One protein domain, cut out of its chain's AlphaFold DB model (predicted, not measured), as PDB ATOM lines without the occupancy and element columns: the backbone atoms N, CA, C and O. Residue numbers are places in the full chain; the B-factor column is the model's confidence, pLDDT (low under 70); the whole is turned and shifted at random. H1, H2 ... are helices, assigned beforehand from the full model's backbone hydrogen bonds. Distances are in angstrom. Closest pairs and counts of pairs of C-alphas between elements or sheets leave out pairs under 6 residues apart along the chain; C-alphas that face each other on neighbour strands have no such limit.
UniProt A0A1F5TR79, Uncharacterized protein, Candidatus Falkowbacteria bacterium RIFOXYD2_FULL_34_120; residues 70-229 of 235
ATOM      1  N   GLY A  70     165.677 218.167 177.821       78.06
ATOM      2  CA  GLY A  70     165.474 219.122 178.913       78.06
ATOM      3  C   GLY A  70     166.594 220.169 178.993       78.06
ATOM      4  O   GLY A  70     166.324 221.367 179.100       78.06
ATOM      5  N   ALA A  71     167.859 219.765 178.840       76.44
ATOM      6  CA  ALA A  71     168.998 220.682 178.775       76.44
ATOM      7  C   ALA A  71     168.941 221.610 177.547       76.44
ATOM      8  O   ALA A  71     169.226 222.805 177.668       76.44
ATOM      9  N   ALA A  72     168.520 221.103 176.383       75.31
ATOM     10  CA  ALA A  72     168.304 221.920 175.191       75.31
ATOM     11  C   ALA A  72     167.190 222.961 175.416       75.31
ATOM     12  O   ALA A  72     167.418 224.153 175.188       75.31
ATOM     13  N   VAL A  73     166.033 222.549 175.947       76.06
ATOM     14  CA  VAL A  73     164.908 223.432 176.312       76.06
ATOM     15  C   VAL A  73     165.345 224.500 177.316       76.06
ATOM     16  O   VAL A  73     165.107 225.691 177.090       76.06
ATOM     17  N   TYR A  74     166.064 224.113 178.374       79.75
ATOM     18  CA  TYR A  74     166.640 225.057 179.326       79.75
ATOM     19  C   TYR A  74     167.584 226.051 178.635       79.75
ATOM     20  O   TYR A  74     167.471 227.252 178.864       79.75
ATOM     21  N   SER A  75     168.472 225.602 177.741       75.50
ATOM     22  CA  SER A  75     169.421 226.484 177.039       75.50
ATOM     23  C   SER A  75     168.737 227.531 176.145       75.50
ATOM     24  O   SER A  75     169.243 228.649 175.982       75.50
ATOM     25  N   VAL A  76     167.565 227.202 175.591       68.88
ATOM     26  CA  VAL A  76     166.720 228.132 174.833       68.88
ATOM     27  C   VAL A  76     166.082 229.147 175.782       68.88
ATOM     28  O   VAL A  76     166.258 230.347 175.580       68.88
ATOM     29  N   CYS A  77     165.424 228.678 176.846       66.50
ATOM     30  CA  CYS A  77     164.635 229.521 177.749       66.50
ATOM     31  C   CYS A  77     165.487 230.381 178.699       66.50
ATOM     32  O   CYS A  77     165.160 231.536 178.959       66.50
ATOM     33  N   ALA A  78     166.597 229.857 179.221       64.62
ATOM     34  CA  ALA A  78     167.442 230.541 180.204       64.62
ATOM     35  C   ALA A  78     168.273 231.685 179.604       64.62
ATOM     36  O   ALA A  78     168.583 232.649 180.306       64.62
ATOM     37  N   ASN A  79     168.552 231.634 178.295       54.50
ATOM     38  CA  ASN A  79     169.149 232.751 177.550       54.50
ATOM     39  C   ASN A  79     168.283 234.026 177.574       54.50
ATOM     40  O   ASN A  79     168.781 235.092 177.235       54.50
ATOM     41  N   ILE A  80     167.014 233.934 177.986       48.62
ATOM     42  CA  ILE A  80     166.114 235.084 178.122       48.62
ATOM     43  C   ILE A  80     166.334 235.835 179.464       48.62
ATOM     44  O   ILE A  80     165.881 236.969 179.575       48.62
ATOM     45  N   ARG A  81     167.011 235.265 180.491       48.28
ATOM     46  CA  ARG A  81     166.985 235.831 181.869       48.28
ATOM     47  C   ARG A  81     168.305 236.282 182.523       48.28
ATOM     48  O   ARG A  81     168.317 237.407 183.012       48.28
ATOM     49  N   ASN A  82     169.351 235.451 182.695       53.00
ATOM     50  CA  ASN A  82     170.459 235.833 183.609       53.00
ATOM     51  C   ASN A  82     171.840 235.157 183.396       53.00
ATOM     52  O   ASN A  82     171.961 234.047 182.885       53.00
ATOM     53  N   ASN A  83     172.876 235.837 183.901       52.25
ATOM     54  CA  ASN A  83     174.280 235.449 184.054       52.25
ATOM     55  C   ASN A  83     174.490 234.247 185.005       52.25
ATOM     56  O   ASN A  83     174.647 234.425 186.217       52.25
ATOM     57  N   VAL A  84     174.598 233.020 184.487       58.69
ATOM     58  CA  VAL A  84     175.064 231.884 185.305       58.69
ATOM     59  C   VAL A  84     176.568 232.034 185.570       58.69
ATOM     60  O   VAL A  84     177.386 231.920 184.656       58.69
ATOM     61  N   LYS A  85     176.962 232.268 186.831       58.03
ATOM     62  CA  LYS A  85     178.380 232.272 187.230       58.03
ATOM     63  C   LYS A  85     179.013 230.913 186.909       58.03
ATOM     64  O   LYS A  85     178.478 229.872 187.290       58.03
ATOM     65  N   LYS A  86     180.201 230.934 186.290       59.03
ATOM     66  CA  LYS A  86     180.923 229.760 185.751       59.03
ATOM     67  C   LYS A  86     181.191 228.625 186.760       59.03
ATOM     68  O   LYS A  86     181.566 227.543 186.336       59.03
ATOM     69  N   ASN A  87     180.995 228.836 188.065       61.16
ATOM     70  CA  ASN A  87     181.248 227.833 189.105       61.16
ATOM     71  C   ASN A  87     180.054 226.894 189.399       61.16
ATOM     72  O   ASN A  87     180.263 225.800 189.905       61.16
ATOM     73  N   ASN A  88     178.813 227.271 189.057       76.88
ATOM     74  CA  ASN A  88     177.611 226.514 189.470       76.88
ATOM     75  C   ASN A  88     176.968 225.704 188.323       76.88
ATOM     76  O   ASN A  88     175.864 225.179 188.472       76.88
ATOM     77  N   TRP A  89     177.644 225.590 187.173       76.88
ATOM     78  CA  TRP A  89     177.106 224.936 185.971       76.88
ATOM     79  C   TRP A  89     176.779 223.450 186.184       76.88
ATOM     80  O   TRP A  89     175.782 222.973 185.655       76.88
ATOM     81  N   PHE A  90     177.581 222.729 186.976       77.38
ATOM     82  CA  PHE A  90     177.379 221.300 187.232       77.38
ATOM     83  C   PHE A  90     176.127 221.045 188.083       77.38
ATOM     84  O   PHE A  90     175.318 220.183 187.755       77.38
ATOM     85  N   ILE A  91     175.923 221.851 189.131       84.00
ATOM     86  CA  ILE A  91     174.721 221.802 189.981       84.00
ATOM     87  C   ILE A  91     173.474 222.105 189.146       84.00
ATOM     88  O   ILE A  91     172.461 221.424 189.273       84.00
ATOM     89  N   LEU A  92     173.558 223.105 188.266       85.12
ATOM     90  CA  LEU A  92     172.482 223.443 187.343       85.12
ATOM     91  C   LEU A  92     172.186 222.294 186.366       85.12
ATOM     92  O   LEU A  92     171.027 221.937 186.194       85.12
ATOM     93  N   ALA A  93     173.211 221.682 185.770       80.81
ATOM     94  CA  ALA A  93     173.042 220.536 184.879       80.81
ATOM     95  C   ALA A  93     172.381 219.345 185.596       80.81
ATOM     96  O   ALA A  93     171.455 218.750 185.052       80.81
ATOM     97  N   LEU A  94     172.790 219.050 186.835       84.56
ATOM     98  CA  LEU A  94     172.173 218.015 187.669       84.56
ATOM     99  C   LEU A  94     170.710 218.346 188.009       84.56
ATOM    100  O   LEU A  94     169.851 217.474 187.934       84.56
ATOM    101  N   PHE A  95     170.407 219.604 188.334       89.31
ATOM    102  CA  PHE A  95     169.037 220.051 188.591       89.31
ATOM    103  C   PHE A  95     168.143 219.869 187.356       89.31
ATOM    104  O   PHE A  95     167.062 219.296 187.464       89.31
ATOM    105  N   ILE A  96     168.613 220.267 186.168       88.31
ATOM    106  CA  ILE A  96     167.877 220.073 184.911       88.31
ATOM    107  C   ILE A  96     167.746 218.586 184.545       88.31
ATOM    108  O   ILE A  96     166.678 218.186 184.096       88.31
ATOM    109  N   PHE A  97     168.766 217.757 184.796       85.50
ATOM    110  CA  PHE A  97     168.682 216.299 184.628       85.50
ATOM    111  C   PHE A  97     167.567 215.689 185.492       85.50
ATOM    112  O   PHE A  97     166.783 214.878 184.998       85.50
ATOM    113  N   VAL A  98     167.472 216.096 186.764       90.06
ATOM    114  CA  VAL A  98     166.424 215.630 187.686       90.06
ATOM    115  C   VAL A  98     165.044 216.116 187.247       90.06
ATOM    116  O   VAL A  98     164.117 215.317 187.228       90.06
ATOM    117  N   LEU A  99     164.893 217.389 186.860       93.31
ATOM    118  CA  LEU A  99     163.603 217.912 186.393       93.31
ATOM    119  C   LEU A  99     163.134 217.258 185.091       93.31
ATOM    120  O   LEU A  99     161.946 216.984 184.956       93.31
ATOM    121  N   ALA A 100     164.047 217.010 184.150       89.62
ATOM    122  CA  ALA A 100     163.713 216.371 182.882       89.62
ATOM    123  C   ALA A 100     163.156 214.960 183.102       89.62
ATOM    124  O   ALA A 100     162.154 214.622 182.499       89.62
ATOM    125  N   ASN A 101     163.747 214.187 184.018       90.44
ATOM    126  CA  ASN A 101     163.338 212.811 184.320       90.44
ATOM    127  C   ASN A 101     162.278 212.692 185.426       90.44
ATOM    128  O   ASN A 101     161.905 211.586 185.813       90.44
ATOM    129  N   LEU A 102     161.803 213.813 185.976       93.38
ATOM    130  CA  LEU A 102     160.852 213.809 187.085       93.38
ATOM    131  C   LEU A 102     159.525 213.089 186.760       93.38
ATOM    132  O   LEU A 102     158.968 212.488 187.681       93.38
ATOM    133  N   PRO A 103     159.009 213.091 185.510       91.81
ATOM    134  CA  PRO A 103     157.825 212.310 185.157       91.81
ATOM    135  C   PRO A 103     157.985 210.791 185.326       91.81
ATOM    136  O   PRO A 103     157.025 210.138 185.719       91.81
ATOM    137  N   ASP A 104     159.181 210.225 185.160       89.38
ATOM    138  CA  ASP A 104     159.425 208.776 185.305       89.38
ATOM    139  C   ASP A 104     159.508 208.291 186.766       89.38
ATOM    140  O   ASP A 104     159.786 207.121 187.041       89.38
ATOM    141  N   ILE A 105     159.235 209.156 187.750       89.75
ATOM    142  CA  ILE A 105     159.129 208.725 189.152       89.75
ATOM    143  C   ILE A 105     157.942 207.763 189.381       89.75
ATOM    144  O   ILE A 105     157.929 207.022 190.365       89.75
ATOM    145  N   ASP A 106     156.969 207.723 188.459       86.56
ATOM    146  CA  ASP A 106     155.850 206.772 188.463       86.56
ATOM    147  C   ASP A 106     156.303 205.303 188.352       86.56
ATOM    148  O   ASP A 106     155.757 204.451 189.060       86.56
ATOM    149  N   PHE A 107     157.364 205.007 187.592       82.56
ATOM    150  CA  PHE A 107     157.988 203.678 187.546       82.56
ATOM    151  C   PHE A 107     158.403 203.176 188.932       82.56
ATOM    152  O   PHE A 107     158.187 202.007 189.255       82.56
ATOM    153  N   ILE A 108     158.998 204.042 189.762       84.19
ATOM    154  CA  ILE A 108     159.480 203.664 191.099       84.19
ATOM    155  C   ILE A 108     158.295 203.256 191.978       84.19
ATOM    156  O   ILE A 108     158.353 202.227 192.653       84.19
ATOM    157  N   PHE A 109     157.190 204.002 191.917       83.94
ATOM    158  CA  PHE A 109     155.965 203.649 192.633       83.94
ATOM    159  C   PHE A 109     155.342 202.342 192.113       83.94
ATOM    160  O   PHE A 109     154.943 201.510 192.928       83.94
ATOM    161  N   GLY A 110     155.335 202.104 190.796       81.81
ATOM    162  CA  GLY A 110     154.882 200.838 190.201       81.81
ATOM    163  C   GLY A 110     155.691 199.623 190.678       81.81
ATOM    164  O   GLY A 110     155.119 198.628 191.130       81.81
ATOM    165  N   LEU A 111     157.024 199.731 190.680       82.94
ATOM    166  CA  LEU A 111     157.930 198.698 191.200       82.94
ATOM    167  C   LEU A 111     157.701 198.429 192.689       82.94
ATOM    168  O   LEU A 111     157.590 197.274 193.091       82.94
ATOM    169  N   MET A 112     157.632 199.481 193.510       84.44
ATOM    170  CA  MET A 112     157.480 199.345 194.960       84.44
ATOM    171  C   MET A 112     156.114 198.780 195.362       84.44
ATOM    172  O   MET A 112     156.029 198.045 196.342       84.44
ATOM    173  N   TYR A 113     155.052 199.125 194.629       84.38
ATOM    174  CA  TYR A 113     153.688 198.716 194.960       84.38
ATOM    175  C   TYR A 113     153.304 197.347 194.381       84.38
ATOM    176  O   TYR A 113     152.619 196.573 195.046       84.38
ATOM    177  N   ALA A 114     153.729 197.045 193.151       82.12
ATOM    178  CA  ALA A 114     153.256 195.883 192.394       82.12
ATOM    179  C   ALA A 114     154.375 194.990 191.825       82.12
ATOM    180  O   ALA A 114     154.080 194.009 191.145       82.12
ATOM    181  N   GLY A 115     155.651 195.314 192.070       81.06
ATOM    182  CA  GLY A 115     156.797 194.606 191.486       81.06
ATOM    183  C   GLY A 115     156.993 194.852 189.984       81.06
ATOM    184  O   GLY A 115     157.821 194.189 189.364       81.06
ATOM    185  N   ASP A 116     156.237 195.786 189.402       80.19
ATOM    186  CA  ASP A 116     156.149 196.020 187.962       80.19
ATOM    187  C   ASP A 116     156.049 197.524 187.683       80.19
ATOM    188  O   ASP A 116     155.014 198.157 187.908       80.19
ATOM    189  N   GLY A 117     157.145 198.102 187.189       74.75
ATOM    190  CA  GLY A 117     157.235 199.532 186.901       74.75
ATOM    191  C   GLY A 117     156.313 199.985 185.768       74.75
ATOM    192  O   GLY A 117     155.963 201.161 185.707       74.75
ATOM    193  N   SER A 118     155.866 199.071 184.898       75.44
ATOM    194  CA  SER A 118     155.039 199.429 183.743       75.44
ATOM    195  C   SER A 118     153.626 199.862 184.142       75.44
ATOM    196  O   SER A 118     153.028 200.694 183.470       75.44
ATOM    197  N   ILE A 119     153.100 199.357 185.266       72.44
ATOM    198  CA  ILE A 119     151.705 199.563 185.700       72.44
ATOM    199  C   ILE A 119     151.357 201.040 185.908       72.44
ATOM    200  O   ILE A 119     150.215 201.434 185.666       72.44
ATOM    201  N   MET A 120     152.321 201.838 186.369       74.75
ATOM    202  CA  MET A 120     152.139 203.266 186.631       74.75
ATOM    203  C   MET A 120     152.801 204.171 185.592       74.75
ATOM    204  O   MET A 120     152.524 205.366 185.626       74.75
ATOM    205  N   HIS A 121     153.616 203.635 184.680       73.38
ATOM    206  CA  HIS A 121     154.305 204.421 183.656       73.38
ATOM    207  C   HIS A 121     153.308 205.154 182.746       73.38
ATOM    208  O   HIS A 121     152.354 204.558 182.235       73.38
ATOM    209  N   ARG A 122     153.549 206.455 182.540       73.69
ATOM    210  CA  ARG A 122     152.634 207.412 181.886       73.69
ATOM    211  C   ARG A 122     151.352 207.664 182.677       73.69
ATOM    212  O   ARG A 122     150.309 208.003 182.116       73.69
ATOM    213  N   GLY A 123     151.453 207.512 183.994       76.56
ATOM    214  CA  GLY A 123     150.408 207.826 184.951       76.56
ATOM    215  C   GLY A 123     150.365 209.322 185.293       76.56
ATOM    216  O   GLY A 123     150.670 210.176 184.458       76.56
ATOM    217  N   PRO A 124     149.991 209.686 186.536       83.19
ATOM    218  CA  PRO A 124     149.784 211.080 186.937       83.19
ATOM    219  C   PRO A 124     150.941 212.047 186.696       83.19
ATOM    220  O   PRO A 124     150.712 213.238 186.478       83.19
ATOM    221  N   THR A 125     152.164 211.539 186.713       89.94
ATOM    222  CA  THR A 125     153.409 212.294 186.562       89.94
ATOM    223  C   THR A 125     153.654 212.791 185.132       89.94
ATOM    224  O   THR A 125     154.349 213.782 184.931       89.94
ATOM    225  N   HIS A 126     153.017 212.169 184.138       89.44
ATOM    226  CA  HIS A 126     153.099 212.551 182.726       89.44
ATOM    227  C   HIS A 126     152.036 213.594 182.312       89.44
ATOM    228  O   HIS A 126     151.923 213.946 181.137       89.44
ATOM    229  N   SER A 127     151.271 214.123 183.275       87.94
ATOM    230  CA  SER A 127     150.223 215.125 183.038       87.94
ATOM    231  C   SER A 127     150.731 216.575 183.077       87.94
ATOM    232  O   SER A 127     151.672 216.923 183.797       87.94
ATOM    233  N   ILE A 128     150.028 217.473 182.379       88.56
ATOM    234  CA  ILE A 128     150.270 218.922 182.432       88.56
ATOM    235  C   ILE A 128     150.085 219.486 183.848       88.56
ATOM    236  O   ILE A 128     150.821 220.379 184.258       88.56
ATOM    237  N   TYR A 129     149.157 218.929 184.633       89.75
ATOM    238  CA  TYR A 129     148.929 219.327 186.024       89.75
ATOM    239  C   TYR A 129     150.130 219.007 186.919       89.75
ATOM    240  O   TYR A 129     150.511 219.833 187.750       89.75
ATOM    241  N   PHE A 130     150.765 217.847 186.719       92.81
ATOM    242  CA  PHE A 130     152.008 217.508 187.404       92.81
ATOM    243  C   PHE A 130     153.134 218.461 187.006       92.81
ATOM    244  O   PHE A 130     153.796 219.013 187.883       92.81
ATOM    245  N   ALA A 131     153.310 218.733 185.710       93.94
ATOM    246  CA  ALA A 131     154.348 219.648 185.245       93.94
ATOM    247  C   ALA A 131     154.148 221.095 185.738       93.94
ATOM    248  O   ALA A 131     155.123 221.759 186.094       93.94
ATOM    249  N   LEU A 132     152.902 221.574 185.839       94.00
ATOM    250  CA  LEU A 132     152.565 222.867 186.449       94.00
ATOM    251  C   LEU A 132     152.922 222.901 187.940       94.00
ATOM    252  O   LEU A 132     153.643 223.800 188.377       94.00
ATOM    253  N   LEU A 133     152.465 221.910 188.713       95.50
ATOM    254  CA  LEU A 133     152.719 221.833 190.153       95.50
ATOM    255  C   LEU A 133     154.218 221.698 190.454       95.50
ATOM    256  O   LEU A 133     154.782 222.508 191.189       95.50
ATOM    257  N   PHE A 134     154.882 220.704 189.867       96.62
ATOM    258  CA  PHE A 134     156.294 220.440 190.130       96.62
ATOM    259  C   PHE A 134     157.221 221.457 189.463       96.62
ATOM    260  O   PHE A 134     158.260 221.769 190.034       96.62
ATOM    261  N   GLY A 135     156.831 222.073 188.342       96.44
ATOM    262  CA  GLY A 135     157.545 223.216 187.769       96.44
ATOM    263  C   GLY A 135     157.522 224.435 188.696       96.44
ATOM    264  O   GLY A 135     158.539 225.116 188.853       96.44
ATOM    265  N   TYR A 136     156.394 224.679 189.370       96.81
ATOM    266  CA  TYR A 136     156.268 225.740 190.369       96.81
ATOM    267  C   TYR A 136     157.080 225.430 191.633       96.81
ATOM    268  O   TYR A 136     157.873 226.264 192.073       96.81
ATOM    269  N   LEU A 137     156.973 224.207 192.167       97.56
ATOM    270  CA  LEU A 137     157.780 223.760 193.310       97.56
ATOM    271  C   LEU A 137     159.286 223.818 193.004       97.56
ATOM    272  O   LEU A 137     160.054 224.311 193.826       97.56
ATOM    273  N   ALA A 138     159.709 223.400 191.808       95.81
ATOM    274  CA  ALA A 138     161.093 223.483 191.348       95.81
ATOM    275  C   ALA A 138     161.587 224.934 191.242       95.81
ATOM    276  O   ALA A 138     162.711 225.234 191.650       95.81
ATOM    277  N   HIS A 139     160.752 225.855 190.749       94.69
ATOM    278  CA  HIS A 139     161.069 227.282 190.763       94.69
ATOM    279  C   HIS A 139     161.281 227.798 192.189       94.69
ATOM    280  O   HIS A 139     162.342 228.360 192.462       94.69
ATOM    281  N   LEU A 140     160.331 227.564 193.103       96.31
ATOM    282  CA  LEU A 140     160.462 227.973 194.505       96.31
ATOM    283  C   LEU A 140     161.724 227.375 195.143       96.31
ATOM    284  O   LEU A 140     162.489 228.094 195.781       96.31
ATOM    285  N   PHE A 141     161.991 226.089 194.912       95.31
ATOM    286  CA  PHE A 141     163.181 225.417 195.420       95.31
ATOM    287  C   PHE A 141     164.472 226.060 194.894       95.31
ATOM    288  O   PHE A 141     165.352 226.380 195.687       95.31
ATOM    289  N   SER A 142     164.569 226.354 193.593       92.25
ATOM    290  CA  SER A 142     165.729 227.060 193.020       92.25
ATOM    291  C   SER A 142     165.868 228.512 193.506       92.25
ATOM    292  O   SER A 142     166.975 229.030 193.580       92.25
ATOM    293  N   LYS A 143     164.757 229.171 193.860       91.12
ATOM    294  CA  LYS A 143     164.723 230.558 194.350       91.12
ATOM    295  C   LYS A 143     165.177 230.684 195.806       91.12
ATOM    296  O   LYS A 143     165.782 231.689 196.165       91.12
ATOM    297  N   TYR A 144     164.866 229.690 196.639       94.06
ATOM    298  CA  TYR A 144     165.227 229.670 198.062       94.06
ATOM    299  C   TYR A 144     166.463 228.808 198.375       94.06
ATOM    300  O   TYR A 144     166.943 228.815 199.508       94.06
ATOM    301  N   SER A 145     167.007 228.081 197.394       89.81
ATOM    302  CA  SER A 145     168.251 227.324 197.547       89.81
ATOM    303  C   SER A 145     169.478 228.234 197.476       89.81
ATOM    304  O   SER A 145     169.614 229.067 196.586       89.81
ATOM    305  N   ILE A 146     170.425 228.017 198.390       87.75
ATOM    306  CA  ILE A 146     171.755 228.652 198.362       87.75
ATOM    307  C   ILE A 146     172.672 227.952 197.333       87.75
ATOM    308  O   ILE A 146     173.652 228.526 196.861       87.75
ATOM    309  N   ILE A 147     172.361 226.697 196.990       88.62
ATOM    310  CA  ILE A 147     173.217 225.801 196.197       88.62
ATOM    311  C   ILE A 147     172.832 225.849 194.711       88.62
ATOM    312  O   ILE A 147     173.697 225.952 193.838       88.62
ATOM    313  N   ILE A 148     171.532 225.773 194.420       85.94
ATOM    314  CA  ILE A 148     170.996 225.698 193.057       85.94
ATOM    315  C   ILE A 148     170.828 227.124 192.512       85.94
ATOM    316  O   ILE A 148     170.216 227.945 193.192       85.94
ATOM    317  N   PRO A 149     171.338 227.454 191.309       86.69
ATOM    318  CA  PRO A 149     171.086 228.758 190.696       86.69
ATOM    319  C   PRO A 149     169.588 229.013 190.490       86.69
ATOM    320  O   PRO A 149     168.868 228.100 190.097       86.69
ATOM    321  N   GLU A 150     169.127 230.253 190.680       89.44
ATOM    322  CA  GLU A 150     167.715 230.601 190.485       89.44
ATOM    323  C   GLU A 150     167.261 230.306 189.044       89.44
ATOM    324  O   GLU A 150     167.738 230.916 188.079       89.44
ATOM    325  N   VAL A 151     166.289 229.405 188.899       87.75
ATOM    326  CA  VAL A 151     165.640 229.076 187.629       87.75
ATOM    327  C   VAL A 151     164.205 229.594 187.658       87.75
ATOM    328  O   VAL A 151     163.478 229.417 188.632       87.75
ATOM    329  N   GLY A 152     163.778 230.272 186.591       88.88
ATOM    330  CA  GLY A 152     162.403 230.760 186.480       88.88
ATOM    331  C   GLY A 152     161.385 229.624 186.327       88.88
ATOM    332  O   GLY A 152     161.709 228.560 185.803       88.88
ATOM    333  N   PHE A 153     160.131 229.886 186.704       91.75
ATOM    334  CA  PHE A 153     159.018 228.940 186.549       91.75
ATOM    335  C   PHE A 153     158.866 228.392 185.126       91.75
ATOM    336  O   PHE A 153     158.785 227.181 184.958       91.75
ATOM    337  N   ILE A 154     158.898 229.254 184.103       90.31
ATOM    338  CA  ILE A 154     158.723 228.828 182.707       90.31
ATOM    339  C   ILE A 154     159.811 227.829 182.252       90.31
ATOM    340  O   ILE A 154     159.439 226.770 181.754       90.31
ATOM    341  N   PRO A 155     161.124 228.062 182.467       88.50
ATOM    342  CA  PRO A 155     162.135 227.026 182.247       88.50
ATOM    343  C   PRO A 155     161.872 225.716 183.009       88.50
ATOM    344  O   PRO A 155     161.966 224.659 182.395       88.50
ATOM    345  N   CYS A 156     161.514 225.753 184.301       92.06
ATOM    346  CA  CYS A 156     161.221 224.532 185.069       92.06
ATOM    347  C   CYS A 156     160.036 223.749 184.475       92.06
ATOM    348  O   CYS A 156     160.139 222.543 184.263       92.06
ATOM    349  N   LEU A 157     158.939 224.446 184.166       93.69
ATOM    350  CA  LEU A 157     157.742 223.885 183.538       93.69
ATOM    351  C   LEU A 157     158.062 223.235 182.187       93.69
ATOM    352  O   LEU A 157     157.694 222.087 181.958       93.69
ATOM    353  N   LEU A 158     158.764 223.949 181.302       90.06
ATOM    354  CA  LEU A 158     159.074 223.460 179.957       90.06
ATOM    355  C   LEU A 158     160.071 222.294 179.973       90.06
ATOM    356  O   LEU A 158     159.968 221.406 179.133       90.06
ATOM    357  N   VAL A 159     161.001 222.258 180.934       90.50
ATOM    358  CA  VAL A 159     161.906 221.114 181.131       90.50
ATOM    359  C   VAL A 159     161.119 219.865 181.526       90.50
ATOM    360  O   VAL A 159     161.296 218.836 180.881       90.50
ATOM    361  N   ILE A 160     160.210 219.956 182.505       93.69
ATOM    362  CA  ILE A 160     159.380 218.810 182.915       93.69
ATOM    363  C   ILE A 160     158.435 218.394 181.776       93.69
ATOM    364  O   ILE A 160     158.352 217.212 181.465       93.69
ATOM    365  N   LEU A 161     157.770 219.343 181.101       91.31
ATOM    366  CA  LEU A 161     156.887 219.056 179.957       91.31
ATOM    367  C   LEU A 161     157.616 218.438 178.759       91.31
ATOM    368  O   LEU A 161     156.990 217.719 177.982       91.31
ATOM    369  N   SER A 162     158.917 218.694 178.594       86.75
ATOM    370  CA  SER A 162     159.674 218.151 177.462       86.75
ATOM    371  C   SER A 162     159.699 216.619 177.436       86.75
ATOM    372  O   SER A 162     159.764 216.041 176.355       86.75
ATOM    373  N   HIS A 163     159.569 215.969 178.598       90.25
ATOM    374  CA  HIS A 163     159.561 214.514 178.750       90.25
ATOM    375  C   HIS A 163     158.277 213.844 178.227       90.25
ATOM    376  O   HIS A 163     158.386 213.122 177.238       90.25
ATOM    377  N   PRO A 164     157.060 214.111 178.753       87.94
ATOM    378  CA  PRO A 164     155.832 213.506 178.232       87.94
ATOM    379  C   PRO A 164     155.531 213.931 176.786       87.94
ATOM    380  O   PRO A 164     154.949 213.158 176.027       87.94
ATOM    381  N   ILE A 165     155.959 215.131 176.364       84.69
ATOM    382  CA  ILE A 165     155.875 215.542 174.955       84.69
ATOM    383  C   ILE A 165     156.772 214.660 174.077       84.69
ATOM    384  O   ILE A 165     156.330 214.227 173.012       84.69
ATOM    385  N   LEU A 166     158.012 214.388 174.502       83.25
ATOM    386  CA  LEU A 166     158.925 213.517 173.762       83.25
ATOM    387  C   LEU A 166     158.385 212.086 173.671       83.25
ATOM    388  O   LEU A 166     158.419 211.513 172.588       83.25
ATOM    389  N   ASP A 167     157.820 211.564 174.759       81.62
ATOM    390  CA  ASP A 167     157.209 210.233 174.821       81.62
ATOM    391  C   ASP A 167     156.061 210.059 173.818       81.62
ATOM    392  O   ASP A 167     156.027 209.102 173.039       81.62
ATOM    393  N   ILE A 168     155.143 211.030 173.780       79.56
ATOM    394  CA  ILE A 168     154.038 211.065 172.812       79.56
ATOM    395  C   ILE A 168     154.582 211.143 171.382       79.56
ATOM    396  O   ILE A 168     154.071 210.483 170.475       79.56
ATOM    397  N   VAL A 169     155.631 211.934 171.169       77.44
ATOM    398  CA  VAL A 169     156.302 212.077 169.876       77.44
ATOM    399  C   VAL A 169     156.927 210.765 169.404       77.44
ATOM    400  O   VAL A 169     156.729 210.397 168.243       77.44
ATOM    401  N   THR A 170     157.665 210.059 170.265       74.31
ATOM    402  CA  THR A 170     158.275 208.770 169.917       74.31
ATOM    403  C   THR A 170     157.205 207.725 169.633       74.31
ATOM    404  O   THR A 170     157.272 207.080 168.590       74.31
ATOM    405  N   ASP A 171     156.134 207.659 170.432       74.06
ATOM    406  CA  ASP A 171     155.004 206.758 170.172       74.06
ATOM    407  C   ASP A 171     154.331 207.023 168.815       74.06
ATOM    408  O   ASP A 171     154.025 206.080 168.081       74.06
ATOM    409  N   ILE A 172     154.119 208.292 168.442       71.25
ATOM    410  CA  ILE A 172     153.552 208.662 167.133       71.25
ATOM    411  C   ILE A 172     154.502 208.264 165.988       71.25
ATOM    412  O   ILE A 172     154.042 207.787 164.947       71.25
ATOM    413  N   LEU A 173     155.815 208.452 166.161       69.31
ATOM    414  CA  LEU A 173     156.840 208.106 165.165       69.31
ATOM    415  C   LEU A 173     157.038 206.592 164.994       69.31
ATOM    416  O   LEU A 173     157.345 206.140 163.885       69.31
ATOM    417  N   GLU A 174     156.887 205.824 166.071       68.25
ATOM    418  CA  GLU A 174     157.001 204.365 166.085       68.25
ATOM    419  C   GLU A 174     155.749 203.696 165.515       68.25
ATOM    420  O   GLU A 174     155.857 202.861 164.619       68.25
ATOM    421  N   ARG A 175     154.558 204.093 165.987       66.06
ATOM    422  CA  ARG A 175     153.272 203.471 165.617       66.06
ATOM    423  C   ARG A 175     152.662 204.021 164.322       66.06
ATOM    424  O   ARG A 175     151.620 203.536 163.891       66.06
ATOM    425  N   GLU A 176     153.263 205.066 163.751       62.25
ATOM    426  CA  GLU A 176     152.839 205.789 162.537       62.25
ATOM    427  C   GLU A 176     151.373 206.276 162.540       62.25
ATOM    428  O   GLU A 176     150.790 206.565 161.493       62.25
ATOM    429  N   CYS A 177     150.773 206.410 163.726       59.59
ATOM    430  CA  CYS A 177     149.362 206.726 163.905       59.59
ATOM    431  C   CYS A 177     149.169 207.754 165.024       59.59
ATOM    432  O   CYS A 177     149.400 207.471 166.201       59.59
ATOM    433  N   PHE A 178     148.697 208.950 164.665       62.31
ATOM    434  CA  PHE A 178     148.231 209.926 165.644       62.31
ATOM    435  C   PHE A 178     146.838 209.529 166.141       62.31
ATOM    436  O   PHE A 178     145.875 209.524 165.376       62.31
ATOM    437  N   SER A 179     146.716 209.248 167.439       64.25
ATOM    438  CA  SER A 179     145.418 209.128 168.103       64.25
ATOM    439  C   SER A 179     145.241 210.268 169.090       64.25
ATOM    440  O   SER A 179     146.105 210.494 169.936       64.25
ATOM    441  N   TRP A 180     144.071 210.910 169.061       66.06
ATOM    442  CA  TRP A 180     143.659 211.890 170.073       66.06
ATOM    443  C   TRP A 180     143.789 211.344 171.507       66.06
ATOM    444  O   TRP A 180     144.042 212.113 172.427       66.06
ATOM    445  N   LYS A 181     143.710 210.018 171.702       66.44
ATOM    446  CA  LYS A 181     143.952 209.363 172.997       66.44
ATOM    447  C   LYS A 181     145.349 209.637 173.574       66.44
ATOM    448  O   LYS A 181     145.449 209.800 174.783       66.44
ATOM    449  N   TYR A 182     146.393 209.731 172.742       65.69
ATOM    450  CA  TYR A 182     147.755 210.055 173.196       65.69
ATOM    451  C   TYR A 182     147.894 211.533 173.569       65.69
ATOM    452  O   TYR A 182     148.510 211.860 174.570       65.69
ATOM    453  N   PHE A 183     147.259 212.447 172.832       67.75
ATOM    454  CA  PHE A 183     147.253 213.858 173.231       67.75
ATOM    455  C   PHE A 183     146.460 214.075 174.536       67.75
ATOM    456  O   PHE A 183     146.871 214.849 175.396       67.75
ATOM    457  N   LEU A 184     145.365 213.332 174.737       69.62
ATOM    458  CA  LEU A 184     144.599 213.349 175.989       69.62
ATOM    459  C   LEU A 184     145.362 212.745 177.182       69.62
ATOM    460  O   LEU A 184     145.002 213.067 178.311       69.62
ATOM    461  N   GLN A 185     146.427 211.954 176.987       70.88
ATOM    462  CA  GLN A 185     147.283 211.493 178.099       70.88
ATOM    463  C   GLN A 185     147.949 212.658 178.850       70.88
ATOM    464  O   GLN A 185     148.171 212.543 180.047       70.88
ATOM    465  N   LEU A 186     148.171 213.811 178.204       67.75
ATOM    466  CA  LEU A 186     148.658 215.016 178.893       67.75
ATOM    467  C   LEU A 186     147.629 215.610 179.872       67.75
ATOM    468  O   LEU A 186     148.009 216.330 180.791       67.75
ATOM    469  N   PHE A 187     146.335 215.337 179.681       70.31
ATOM    470  CA  PHE A 187     145.234 215.984 180.411       70.31
ATOM    471  C   PHE A 187     144.448 215.034 181.325       70.31
ATOM    472  O   PHE A 187     143.711 215.495 182.194       70.31
ATOM    473  N   TYR A 188     144.595 213.722 181.143       62.62
ATOM    474  CA  TYR A 188     143.869 212.683 181.872       62.62
ATOM    475  C   TYR A 188     144.830 211.722 182.579       62.62
ATOM    476  O   TYR A 188     146.021 211.695 182.294       62.62
ATOM    477  N   PHE A 189     144.292 210.892 183.475       62.19
ATOM    478  CA  PHE A 189     145.032 209.859 184.210       62.19
ATOM    479  C   PHE A 189     144.719 208.437 183.701       62.19
ATOM    480  O   PHE A 189     144.044 207.674 184.399       62.19
ATOM    481  N   PRO A 190     145.135 208.041 182.484       54.72
ATOM    482  CA  PRO A 190     144.931 206.678 182.025       54.72
ATOM    483  C   PRO A 190     145.928 205.737 182.703       54.72
ATOM    484  O   PRO A 190     147.102 205.693 182.356       54.72
ATOM    485  N   LEU A 191     145.422 204.898 183.606       51.72
ATOM    486  CA  LEU A 191     146.110 203.689 184.073       51.72
ATOM    487  C   LEU A 191     146.112 202.621 182.962       51.72
ATOM    488  O   LEU A 191     145.535 201.542 183.097       51.72
ATOM    489  N   THR A 192     146.700 202.941 181.809       52.12
ATOM    490  CA  THR A 192     146.876 201.996 180.703       52.12
ATOM    491  C   THR A 192     148.133 201.182 180.934       52.12
ATOM    492  O   THR A 192     149.206 201.579 180.488       52.12
ATOM    493  N   LYS A 193     147.986 200.025 181.592       51.44
ATOM    494  CA  LYS A 193     149.083 199.067 181.742       51.44
ATOM    495  C   LYS A 193     149.672 198.727 180.353       51.44
ATOM    496  O   LYS A 193     148.925 198.244 179.495       51.44
ATOM    497  N   PRO A 194     150.978 198.939 180.112       56.00
ATOM    498  CA  PRO A 194     151.656 198.444 178.922       56.00
ATOM    499  C   PRO A 194     151.549 196.916 178.834       56.00
ATOM    500  O   PRO A 194     151.522 196.225 179.847       56.00
ATOM    501  N   GLY A 195     151.517 196.356 177.622       56.03
ATOM    502  CA  GLY A 195     151.356 194.905 177.401       56.03
ATOM    503  C   GLY A 195     152.536 194.024 177.847       56.03
ATOM    504  O   GLY A 195     152.647 192.891 177.396       56.03
ATOM    505  N   TYR A 196     153.434 194.554 178.675       60.56
ATOM    506  CA  TYR A 196     154.648 193.927 179.173       60.56
ATOM    507  C   TYR A 196     154.880 194.361 180.628       60.56
ATOM    508  O   TYR A 196     154.605 195.505 180.997       60.56
ATOM    509  N   ASN A 197     155.371 193.442 181.458       68.44
ATOM    510  CA  ASN A 197     155.816 193.762 182.814       68.44
ATOM    511  C   ASN A 197     157.275 194.242 182.745       68.44
ATOM    512  O   ASN A 197     158.047 193.712 181.947       68.44
ATOM    513  N   ILE A 198     157.653 195.205 183.583       70.88
ATOM    514  CA  ILE A 198     159.032 195.692 183.718       70.88
ATOM    515  C   ILE A 198     159.478 195.441 185.158       70.88
ATOM    516  O   ILE A 198     159.088 196.166 186.076       70.88
ATOM    517  N   GLY A 199     160.288 194.405 185.356       75.31
ATOM    518  CA  GLY A 199     160.889 194.094 186.645       75.31
ATOM    519  C   GLY A 199     162.119 194.952 186.944       75.31
ATOM    520  O   GLY A 199     162.689 195.623 186.082       75.31
ATOM    521  N   PHE A 200     162.589 194.878 188.189       76.19
ATOM    522  CA  PHE A 200     163.778 195.604 188.652       76.19
ATOM    523  C   PHE A 200     165.040 195.295 187.817       76.19
ATOM    524  O   PHE A 200     165.818 196.194 187.498       76.19
ATOM    525  N   TRP A 201     165.217 194.035 187.407       76.94
ATOM    526  CA  TRP A 201     166.336 193.615 186.555       76.94
ATOM    527  C   TRP A 201     166.236 194.148 185.121       76.94
ATOM    528  O   TRP A 201     167.257 194.511 184.543       76.94
ATOM    529  N   ASP A 202     165.026 194.278 184.568       73.75
ATOM    530  CA  ASP A 202     164.816 194.826 183.222       73.75
ATOM    531  C   ASP A 202     165.219 196.305 183.141       73.75
ATOM    532  O   ASP A 202     165.709 196.765 182.108       73.75
ATOM    533  N   ILE A 203     165.068 197.040 184.249       69.81
ATOM    534  CA  ILE A 203     165.498 198.438 184.383       69.81
ATOM    535  C   ILE A 203     167.019 198.529 184.437       69.81
ATOM    536  O   ILE A 203     167.598 199.319 183.695       69.81
ATOM    537  N   ILE A 204     167.677 197.693 185.249       71.06
ATOM    538  CA  ILE A 204     169.146 197.623 185.296       71.06
ATOM    539  C   ILE A 204     169.700 197.307 183.899       71.06
ATOM    540  O   ILE A 204     170.526 198.059 183.383       71.06
ATOM    541  N   ASN A 205     169.186 196.267 183.240       71.69
ATOM    542  CA  ASN A 205     169.620 195.887 181.894       71.69
ATOM    543  C   ASN A 205     169.333 196.999 180.869       71.69
ATOM    544  O   ASN A 205     170.169 197.295 180.021       71.69
ATOM    545  N   THR A 206     168.200 197.698 180.976       68.50
ATOM    546  CA  THR A 206     167.877 198.841 180.104       68.50
ATOM    547  C   THR A 206     168.842 200.019 180.309       68.50
ATOM    548  O   THR A 206     169.293 200.608 179.328       68.50
ATOM    549  N   ILE A 207     169.232 200.330 181.548       65.44
ATOM    550  CA  ILE A 207     170.211 201.390 181.846       65.44
ATOM    551  C   ILE A 207     171.600 201.039 181.292       65.44
ATOM    552  O   ILE A 207     172.254 201.901 180.704       65.44
ATOM    553  N   PHE A 208     172.062 199.793 181.447       67.06
ATOM    554  CA  PHE A 208     173.420 199.406 181.046       67.06
ATOM    555  C   PHE A 208     173.554 198.993 179.572       67.06
ATOM    556  O   PHE A 208     174.523 199.388 178.929       67.06
ATOM    557  N   GLU A 209     172.604 198.243 179.010       64.12
ATOM    558  CA  GLU A 209     172.696 197.724 177.636       64.12
ATOM    559  C   GLU A 209     172.059 198.662 176.602       64.12
ATOM    560  O   GLU A 209     172.622 198.872 175.524       64.12
ATOM    561  N   LYS A 210     170.895 199.258 176.905       61.00
ATOM    562  CA  LYS A 210     170.165 200.085 175.925       61.00
ATOM    563  C   LYS A 210     170.621 201.543 175.878       61.00
ATOM    564  O   LYS A 210     170.394 202.179 174.852       61.00
ATOM    565  N   SER A 211     171.314 202.071 176.895       56.34
ATOM    566  CA  SER A 211     171.814 203.465 176.892       56.34
ATOM    567  C   SER A 211     172.763 203.789 175.732       56.34
ATOM    568  O   SER A 211     172.835 204.938 175.297       56.34
ATOM    569  N   LEU A 212     173.412 202.777 175.148       54.53
ATOM    570  CA  LEU A 212     174.194 202.913 173.915       54.53
ATOM    571  C   LEU A 212     173.325 203.156 172.663       54.53
ATOM    572  O   LEU A 212     173.798 203.755 171.699       54.53
ATOM    573  N   GLY A 213     172.056 202.738 172.665       56.84
ATOM    574  CA  GLY A 213     171.094 202.979 171.580       56.84
ATOM    575  C   GLY A 213     170.614 204.433 171.488       56.84
ATOM    576  O   GLY A 213     170.285 204.906 170.396       56.84
ATOM    577  N   ASP A 214     170.662 205.166 172.603       57.81
ATOM    578  CA  ASP A 214     170.183 206.550 172.732       57.81
ATOM    579  C   ASP A 214     171.080 207.593 172.045       57.81
ATOM    580  O   ASP A 214     170.724 208.772 171.965       57.81
ATOM    581  N   TYR A 215     172.219 207.177 171.472       62.59
ATOM    582  CA  TYR A 215     173.162 208.068 170.786       62.59
ATOM    583  C   TYR A 215     172.487 208.965 169.734       62.59
ATOM    584  O   TYR A 215     172.913 210.099 169.532       62.59
ATOM    585  N   LYS A 216     171.408 208.496 169.087       62.16
ATOM    586  CA  LYS A 216     170.632 209.268 168.100       62.16
ATOM    587  C   LYS A 216     169.915 210.465 168.734       62.16
ATOM    588  O   LYS A 216     169.914 211.546 168.148       62.16
ATOM    589  N   ILE A 217     169.332 210.287 169.921       62.38
ATOM    590  CA  ILE A 217     168.623 211.342 170.663       62.38
ATOM    591  C   ILE A 217     169.640 212.325 171.249       62.38
ATOM    592  O   ILE A 217     169.454 213.538 171.152       62.38
ATOM    593  N   ILE A 218     170.772 211.812 171.741       63.06
ATOM    594  CA  ILE A 218     171.910 212.620 172.195       63.06
ATOM    595  C   ILE A 218     172.433 213.510 171.051       63.06
ATOM    596  O   ILE A 218     172.528 214.729 171.203       63.06
ATOM    597  N   VAL A 219     172.701 212.930 169.873       67.75
ATOM    598  CA  VAL A 219     173.120 213.660 168.661       67.75
ATOM    599  C   VAL A 219     172.062 214.675 168.218       67.75
ATOM    600  O   VAL A 219     172.419 215.798 167.862       67.75
ATOM    601  N   PHE A 220     170.772 214.331 168.272       66.50
ATOM    602  CA  PHE A 220     169.695 215.264 167.939       66.50
ATOM    603  C   PHE A 220     169.642 216.461 168.900       66.50
ATOM    604  O   PHE A 220     169.567 217.600 168.445       66.50
ATOM    605  N   GLY A 221     169.756 216.237 170.210       61.12
ATOM    606  CA  GLY A 221     169.812 217.320 171.192       61.12
ATOM    607  C   GLY A 221     171.027 218.229 171.001       61.12
ATOM    608  O   GLY A 221     170.880 219.452 170.994       61.12
ATOM    609  N   PHE A 222     172.209 217.659 170.735       67.94
ATOM    610  CA  PHE A 222     173.388 218.444 170.353       67.94
ATOM    611  C   PHE A 222     173.165 219.249 169.067       67.94
ATOM    612  O   PHE A 222     173.569 220.408 169.005       67.94
ATOM    613  N   PHE A 223     172.487 218.686 168.063       69.62
ATOM    614  CA  PHE A 223     172.150 219.383 166.821       69.62
ATOM    615  C   PHE A 223     171.173 220.550 167.046       69.62
ATOM    616  O   PHE A 223     171.385 221.635 166.504       69.62
ATOM    617  N   VAL A 224     170.159 220.381 167.903       64.38
ATOM    618  CA  VAL A 224     169.246 221.464 168.310       64.38
ATOM    619  C   VAL A 224     170.006 222.573 169.044       64.38
ATOM    620  O   VAL A 224     169.875 223.743 168.683       64.38
ATOM    621  N   ILE A 225     170.855 222.223 170.017       62.34
ATOM    622  CA  ILE A 225     171.710 223.185 170.737       62.34
ATOM    623  C   ILE A 225     172.629 223.933 169.754       62.34
ATOM    624  O   ILE A 225     172.757 225.154 169.832       62.34
ATOM    625  N   PHE A 226     173.224 223.227 168.790       67.00
ATOM    626  CA  PHE A 226     174.102 223.803 167.772       67.00
ATOM    627  C   PHE A 226     173.372 224.789 166.844       67.00
ATOM    628  O   PHE A 226     173.863 225.899 166.637       67.00
ATOM    629  N   ILE A 227     172.172 224.447 166.357       65.62
ATOM    630  CA  ILE A 227     171.318 225.368 165.585       65.62
ATOM    631  C   ILE A 227     170.993 226.623 166.402       65.62
ATOM    632  O   ILE A 227     171.132 227.738 165.900       65.62
ATOM    633  N   VAL A 228     170.608 226.463 167.672       57.44
ATOM    634  CA  VAL A 228     170.283 227.586 168.566       57.44
ATOM    635  C   VAL A 228     171.493 228.505 168.780       57.44
ATOM    636  O   VAL A 228     171.329 229.725 168.811       57.44
ATOM    637  N   ILE A 229     172.704 227.949 168.890       62.25
ATOM    638  CA  ILE A 229     173.955 228.722 168.987       62.25
ATOM    639  C   ILE A 229     174.258 229.464 167.677       62.25
ATOM    640  O   ILE A 229     174.688 230.615 167.731       62.25
TER     641      ILE A 229
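This is residues 70 to 229 of the 235 residues of an uncharacterized protein of Candidatus Falkowbacteria bacterium RIFOXYD2_FULL_34_120 (UniProt A0A1F5TR79). One long helix, H5, runs through the middle, with H1, H2 and H4 packed around its residues 153 to 163 and H3 leading away from that core. Beyond the core contacts are few: short H6 lies near H5, residues 204 to 219, of which 204 to 212 belong to H7 and 215 to 219 to H8, stick out, and H8 folds back beside H1. The printed part has 160 residues with eight named helices, H1 to H8 in chain order, and no named strand: all helix. It is compact, with a radius of gyration of the C-alphas of 16.7 A and spans of 47 by 34 by 32 A.

The hub is H5, residues 153 to 175, with a kink of 29 degrees near residue 163. H4, residues 128 to 144, forms a helical hairpin with H5: they touch, C-alphas of Gly 135 and Leu 157 closest at 4.3 A, at a shallow tilt of 34.9 degrees, only just short of steep. H1, residues 70 to 78, touches H5 at Gly 70 and Val 159, closest C-alphas 4.6 A apart. H2, residues 89 to 100, touches H5 with residues 96 to 100 alone, C-alphas of Ala 100 and Ile 160 closest at 5.0 A. H3, residues 102 to 114, touches H5 with residues 102 to 103 alone, C-alphas of Leu 102 and Ile 160 closest at 6.7 A. H8, residues 215 to 229, touches H1 the same way at a shallow tilt of 10 degrees, C-alphas of Ala 72 and Ile 225 closest at 5.7 A. H6, residues 180 to 184, is close to H5 but not clearly touching, and H7, residues 200 to 212, is so to H3, with closest C-alphas 6.4 A and 7.1 A apart. Every O i to N i+4 pair is within hydrogen-bond range in H1, H2, H4, H6 and H8, against 6 of 9 in H3, 17 of 19 in H5 and 7 of 9 in H7.

H1 begins at C-alpha 70, (165.474, 219.122, 178.913), and H8 ends at C-alpha 229, (173.955, 228.722, 168.987). H5 is 33.5 A long, H4 24.2 A, H8 20.7 A and H3 20.2 A.

The C-alphas of Lys 85 and Gly 195, the two farthest apart, are 47.2 A apart. The printed part has no cut; the links H3 to H4 and H6 to H7 are long. Mean pLDDT of the printed part is 76.2, with 60 residues under 70, among them 76 to 87, 173 to 184 and 206 to 229.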